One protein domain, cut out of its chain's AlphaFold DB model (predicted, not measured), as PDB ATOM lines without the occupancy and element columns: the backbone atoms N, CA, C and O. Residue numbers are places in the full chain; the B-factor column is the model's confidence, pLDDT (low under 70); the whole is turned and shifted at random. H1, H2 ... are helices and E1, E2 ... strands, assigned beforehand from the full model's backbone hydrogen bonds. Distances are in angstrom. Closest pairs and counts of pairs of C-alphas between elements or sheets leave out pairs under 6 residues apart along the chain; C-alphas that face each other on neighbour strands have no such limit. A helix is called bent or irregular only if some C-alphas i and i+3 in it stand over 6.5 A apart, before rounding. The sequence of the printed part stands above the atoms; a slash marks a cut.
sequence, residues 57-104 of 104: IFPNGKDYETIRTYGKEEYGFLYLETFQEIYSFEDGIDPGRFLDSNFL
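AT A GLANCE: This is residues 57 to 104 of the 104 residues of an uncharacterized protein of Bacteroidales bacterium (UniProt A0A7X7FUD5). Three helices, H1 and the short H2 and H3, cluster in a triangle, and a small hairpin of strands, E1 and E2, reaches away from them. The 48 printed residues run H1, E1, E2, H2, H3, with 23 in named elements, class mixed; the sheet, E1 - E2, is antiparallel. The whole is only just compact, close to loose, with radius of gyration of the C-alphas 11.2 A and spans of 32 by 28 by 19 A.

HOW THE PARTS SIT: E1, residues 72 to 74, and E2, residues 77 to 79, form an antiparallel hairpin, with N 72 and O 79 2.9 A apart, within hydrogen-bond range. H1, residues 62 to 70, touches H2, residues 83 to 86; the closest C-alphas, of Tyr 70 and Phe 83, are 6.7 A apart. H2 touches H3, residues 95 to 98; the closest C-alphas, of Ile 86 and Pro 95, are 5.2 A apart. H1 and H3 only just touch, with 3 pairs of C-alphas within 8 A, the closest those of Ile 67 and Pro 95, 6.4 A. E1 is apart from H2 and H3. In H1, 3 of 5 O i to N i+4 pairs are within hydrogen-bond range; H2 and H3 are too short for any.

IN THESE COORDINATES: H1 spans 13.7 A from C-alpha 62 at (161.151, 165.519, 139.541). H3 is only just irregular, with C-alphas 95 and 98 6.8 A apart, and ends at C-alpha 98 at (171.896, 158.383, 146.185).

THE WHOLE: The printed part has no cut and no long link; residues 95 to 104 are under 70 in pLDDT.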
ATOM      1  N   ILE A  57     168.429 168.208 129.280       85.75
ATOM      2  CA  ILE A  57     167.355 167.709 130.141       85.75
ATOM      3  C   ILE A  57     166.172 168.669 130.082       85.75
ATOM      4  O   ILE A  57     166.334 169.853 129.777       85.75
ATOM      5  N   PHE A  58     164.973 168.164 130.363       87.31
ATOM      6  CA  PHE A  58     163.811 169.030 130.524       87.31
ATOM      7  C   PHE A  58     164.007 169.900 131.774       87.31
ATOM      8  O   PHE A  58     164.341 169.357 132.822       87.31
ATOM      9  N   PRO A  59     163.805 171.229 131.701       83.19
ATOM     10  CA  PRO A  59     164.084 172.151 132.808       83.19
ATOM     11  C   PRO A  59     162.973 172.145 133.875       83.19
ATOM     12  O   PRO A  59     162.674 173.162 134.496       83.19
ATOM     13  N   ASN A  60     162.261 171.028 134.009       85.62
ATOM     14  CA  ASN A  60     161.131 170.856 134.903       85.62
ATOM     15  C   ASN A  60     160.866 169.369 135.167       85.62
ATOM     16  O   ASN A  60     161.258 168.489 134.403       85.62
ATOM     17  N   GLY A  61     160.167 169.102 136.270       86.69
ATOM     18  CA  GLY A  61     159.855 167.747 136.717       86.69
ATOM     19  C   GLY A  61     160.811 167.240 137.794       86.69
ATOM     20  O   GLY A  61     161.812 167.871 138.126       86.69
ATOM     21  N   LYS A  62     160.463 166.086 138.372       85.44
ATOM     22  CA  LYS A  62     161.151 165.519 139.541       85.44
ATOM     23  C   LYS A  62     162.635 165.242 139.283       85.44
ATOM     24  O   LYS A  62     163.453 165.467 140.170       85.44
ATOM     25  N   ASP A  63     162.972 164.792 138.079       83.81
ATOM     26  CA  ASP A  63     164.349 164.443 137.725       83.81
ATOM     27  C   ASP A  63     165.237 165.687 137.670       83.81
ATOM     28  O   ASP A  63     166.303 165.694 138.274       83.81
ATOM     29  N   TYR A  64     164.772 166.778 137.049       88.38
ATOM     30  CA  TYR A  64     165.492 168.056 137.044       88.38
ATOM     31  C   TYR A  64     165.663 168.620 138.459       88.38
ATOM     32  O   TYR A  64     166.765 169.014 138.830       88.38
ATOM     33  N   GLU A  65     164.604 168.592 139.276       89.06
ATOM     34  CA  GLU A  65     164.675 169.042 140.673       89.06
ATOM     35  C   GLU A  65     165.637 168.209 141.525       89.06
ATOM     36  O   GLU A  65     166.228 168.733 142.463       89.06
ATOM     37  N   THR A  66     165.823 166.931 141.194       88.38
ATOM     38  CA  THR A  66     166.811 166.075 141.860       88.38
ATOM     39  C   THR A  66     168.215 166.384 141.350       88.38
ATOM     40  O   THR A  66     169.119 166.621 142.135       88.38
ATOM     41  N   ILE A  67     168.415 166.443 140.033       89.50
ATOM     42  CA  ILE A  67     169.730 166.691 139.422       89.50
ATOM     43  C   ILE A  67     170.280 168.065 139.827       89.50
ATOM     44  O   ILE A  67     171.473 168.195 140.099       89.50
ATOM     45  N   ARG A  68     169.425 169.091 139.929       90.88
ATOM     46  CA  ARG A  68     169.858 170.449 140.288       90.88
ATOM     47  C   ARG A  68     170.412 170.578 141.706       90.88
ATOM     48  O   ARG A  68     171.036 171.591 141.992       90.88
ATOM     49  N   THR A  69     170.221 169.589 142.586       91.06
ATOM     50  CA  THR A  69     170.851 169.598 143.919       91.06
ATOM     51  C   THR A  69     172.334 169.224 143.885       91.06
ATOM     52  O   THR A  69     173.018 169.431 144.881       91.06
ATOM     53  N   TYR A  70     172.835 168.697 142.762       91.44
ATOM     54  CA  TYR A  70     174.228 168.260 142.567       91.44
ATOM     55  C   TYR A  70     175.071 169.278 141.779       91.44
ATOM     56  O   TYR A  70     176.158 168.971 141.285       91.44
ATOM     57  N   GLY A  71     174.555 170.493 141.592       92.06
ATOM     58  CA  GLY A  71     175.210 171.495 140.769       92.06
ATOM     59  C   GLY A  71     174.659 172.899 140.943       92.06
ATOM     60  O   GLY A  71     173.834 173.174 141.813       92.06
ATOM     61  N   LYS A  72     175.123 173.791 140.071       94.12
ATOM     62  CA  LYS A  72     174.777 175.214 140.069       94.12
ATOM     63  C   LYS A  72     174.491 175.714 138.660       94.12
ATOM     64  O   LYS A  72     175.119 175.289 137.694       94.12
ATOM     65  N   GLU A  73     173.533 176.626 138.551       93.31
ATOM     66  CA  GLU A  73     173.214 177.298 137.292       93.31
ATOM     67  C   GLU A  73     174.278 178.364 136.991       93.31
ATOM     68  O   GLU A  73     174.414 179.347 137.722       93.31
ATOM     69  N   GLU A  74     175.028 178.181 135.907       93.38
ATOM     70  CA  GLU A  74     176.083 179.078 135.440       93.38
ATOM     71  C   GLU A  74     176.036 179.218 133.916       93.38
ATOM     72  O   GLU A  74     176.018 178.240 133.173       93.38
ATOM     73  N   TYR A  75     176.021 180.462 133.426       91.19
ATOM     74  CA  TYR A  75     176.088 180.786 131.990       91.19
ATOM     75  C   TYR A  75     175.024 180.094 131.113       91.19
ATOM     76  O   TYR A  75     175.232 179.899 129.916       91.19
ATOM     77  N   GLY A  76     173.872 179.745 131.694       88.88
ATOM     78  CA  GLY A  76     172.798 179.021 131.006       88.88
ATOM     79  C   GLY A  76     172.969 177.497 130.979       88.88
ATOM     80  O   GLY A  76     172.276 176.833 130.210       88.88
ATOM     81  N   PHE A  77     173.873 176.953 131.796       93.00
ATOM     82  CA  PHE A  77     174.049 175.526 132.037       93.00
ATOM     83  C   PHE A  77     173.870 175.208 133.517       93.00
ATOM     84  O   PHE A  77     174.299 175.971 134.377       93.00
ATOM     85  N   LEU A  78     173.366 174.013 133.807       93.81
ATOM     86  CA  LEU A  78     173.515 173.405 135.120       93.81
ATOM     87  C   LEU A  78     174.877 172.697 135.180       93.81
ATOM     88  O   LEU A  78     175.036 171.601 134.639       93.81
ATOM     89  N   TYR A  79     175.867 173.331 135.804       94.19
ATOM     90  CA  TYR A  79     177.183 172.739 136.026       94.19
ATOM     91  C   TYR A  79     177.129 171.778 137.217       94.19
ATOM     92  O   TYR A  79     176.866 172.196 138.344       94.19
ATOM     93  N   LEU A  80     177.365 170.489 136.965       92.38
ATOM     94  CA  LEU A  80     177.313 169.435 137.978       92.38
ATOM     95  C   LEU A  80     178.654 169.327 138.718       92.38
ATOM     96  O   LEU A  80     179.584 168.675 138.244       92.38
ATOM     97  N   GLU A  81     178.743 169.969 139.882       89.56
ATOM     98  CA  GLU A  81     179.951 169.990 140.722       89.56
ATOM     99  C   GLU A  81     180.268 168.605 141.300       89.56
ATOM    100  O   GLU A  81     181.435 168.223 141.390       89.56
ATOM    101  N   THR A  82     179.229 167.833 141.631       88.75
ATOM    102  CA  THR A  82     179.331 166.470 142.170       88.75
ATOM    103  C   THR A  82     178.776 165.433 141.192       88.75
ATOM    104  O   THR A  82     178.077 164.494 141.567       88.75
ATOM    105  N   PHE A  83     179.086 165.583 139.897       89.31
ATOM    106  CA  PHE A  83     178.522 164.733 138.841       89.31
ATOM    107  C   PHE A  83     178.758 163.233 139.058       89.31
ATOM    108  O   PHE A  83     177.926 162.436 138.643       89.31
ATOM    109  N   GLN A  84     179.855 162.831 139.704       90.00
ATOM    110  CA  GLN A  84     180.185 161.425 139.965       90.00
ATOM    111  C   GLN A  84     179.152 160.734 140.867       90.00
ATOM    112  O   GLN A  84     179.083 159.507 140.888       90.00
ATOM    113  N   GLU A  85     178.348 161.510 141.598       88.88
ATOM    114  CA  GLU A  85     177.235 161.001 142.396       88.88
ATOM    115  C   GLU A  85     176.037 160.638 141.507       88.88
ATOM    116  O   GLU A  85     175.295 159.717 141.794       88.88
ATOM    117  N   ILE A  86     175.830 161.285 140.367       88.94
ATOM    118  CA  ILE A  86     174.621 161.032 139.565       88.94
ATOM    119  C   ILE A  86     174.907 160.582 138.144       88.94
ATOM    120  O   ILE A  86     173.966 160.289 137.421       88.94
ATOM    121  N   TYR A  87     176.168 160.521 137.726       88.62
ATOM    122  CA  TYR A  87     176.558 160.236 136.353       88.62
ATOM    123  C   TYR A  87     177.752 159.282 136.272       88.62
ATOM    124  O   TYR A  87     178.754 159.437 136.970       88.62
ATOM    125  N   SER A  88     177.672 158.341 135.333       88.38
ATOM    126  CA  SER A  88     178.815 157.570 134.834       88.38
ATOM    127  C   SER A  88     178.786 157.517 133.309       88.38
ATOM    128  O   SER A  88     177.735 157.712 132.697       88.38
ATOM    129  N   PHE A  89     179.933 157.257 132.686       85.00
ATOM    130  CA  PHE A  89     180.007 157.177 131.228       85.00
ATOM    131  C   PHE A  89     179.201 155.987 130.684       85.00
ATOM    132  O   PHE A  89     178.567 156.093 129.638       85.00
ATOM    133  N   GLU A  90     179.207 154.876 131.416       89.81
ATOM    134  CA  GLU A  90     178.564 153.620 131.044       89.81
ATOM    135  C   GLU A  90     177.043 153.669 131.233       89.81
ATOM    136  O   GLU A  90     176.309 153.247 130.340       89.81
ATOM    137  N   ASP A  91     176.576 154.210 132.364       88.12
ATOM    138  CA  ASP A  91     175.156 154.163 132.744       88.12
ATOM    139  C   ASP A  91     174.409 155.485 132.497       88.12
ATOM    140  O   ASP A  91     173.186 155.549 132.620       88.12
ATOM    141  N   GLY A  92     175.119 156.557 132.137       87.44
ATOM    142  CA  GLY A  92     174.535 157.888 132.024       87.44
ATOM    143  C   GLY A  92     174.119 158.443 133.386       87.44
ATOM    144  O   GLY A  92     174.808 158.227 134.383       87.44
ATOM    145  N   ILE A  93     173.020 159.206 133.409       87.19
ATOM    146  CA  ILE A  93     172.492 159.818 134.634       87.19
ATOM    147  C   ILE A  93     171.584 158.829 135.365       87.19
ATOM    148  O   ILE A  93     170.575 158.397 134.811       87.19
ATOM    149  N   ASP A  94     171.887 158.565 136.630       83.31
ATOM    150  CA  ASP A  94     171.041 157.813 137.551       83.31
ATOM    151  C   ASP A  94     170.854 158.623 138.847       83.31
ATOM    152  O   ASP A  94     171.625 158.471 139.800       83.31
ATOM    153  N   PRO A  95     169.825 159.492 138.917       68.50
ATOM    154  CA  PRO A  95     169.545 160.295 140.107       68.50
ATOM    155  C   PRO A  95     169.100 159.431 141.298       68.50
ATOM    156  O   PRO A  95     169.035 159.915 142.427       68.50
ATOM    157  N   GLY A  96     168.753 158.162 141.050       68.69
ATOM    158  CA  GLY A  96     168.311 157.211 142.059       68.69
ATOM    159  C   GLY A  96     169.448 156.613 142.881       68.69
ATOM    160  O   GLY A  96     169.184 156.137 143.983       68.69
ATOM    161  N   ARG A  97     170.703 156.687 142.409       66.06
ATOM    162  CA  ARG A  97     171.870 156.082 143.083       66.06
ATOM    163  C   ARG A  97     172.113 156.567 144.514       66.06
ATOM    164  O   ARG A  97     172.731 155.838 145.283       66.06
ATOM    165  N   PHE A  98     171.623 157.755 144.883       58.47
ATOM    166  CA  PHE A  98     171.896 158.383 146.185       58.47
ATOM    167  C   PHE A  98     170.636 158.792 146.968       58.47
ATOM    168  O   PHE A  98     170.746 159.385 148.042       58.47
ATOM    169  N   LEU A  99     169.434 158.406 146.507       55.91
ATOM    170  CA  LEU A  99     168.181 158.600 147.263       55.91
ATOM    171  C   LEU A  99     168.127 157.796 148.582       55.91
ATOM    172  O   LEU A  99     167.260 158.061 149.411       55.91
ATOM    173  N   ASP A 100     169.072 156.878 148.807       47.84
ATOM    174  CA  ASP A 100     169.220 156.101 150.047       47.84
ATOM    175  C   ASP A 100     170.130 156.762 151.102       47.84
ATOM    176  O   ASP A 100     170.422 156.171 152.149       47.84
ATOM    177  N   SER A 101     170.570 158.002 150.871       48.44
ATOM    178  CA  SER A 101     171.291 158.792 151.870       48.44
ATOM    179  C   SER A 101     170.340 159.252 152.988       48.44
ATOM    180  O   SER A 101     169.890 160.397 153.027       48.44
ATOM    181  N   ASN A 102     170.050 158.336 153.915       42.47
ATOM    182  CA  ASN A 102     169.408 158.585 155.203       42.47
ATOM    183  C   ASN A 102     170.279 159.512 156.070       42.47
ATOM    184  O   ASN A 102     170.980 159.049 156.970       42.47
ATOM    185  N   PHE A 103     170.229 160.820 155.832       46.38
ATOM    186  CA  PHE A 103     170.563 161.782 156.875       46.38
ATOM    187  C   PHE A 103     169.259 162.282 157.506       46.38
ATOM    188  O   PHE A 103     168.423 162.887 156.834       46.38
ATOM    189  N   LEU A 104     169.095 161.904 158.782       38.25
ATOM    190  CA  LEU A 104     168.093 162.380 159.744       38.25
ATOM    191  C   LEU A 104     168.202 163.890 159.979       38.25
ATOM    192  O   LEU A 104     169.350 164.386 160.039       38.25
TER     193      LEU A 104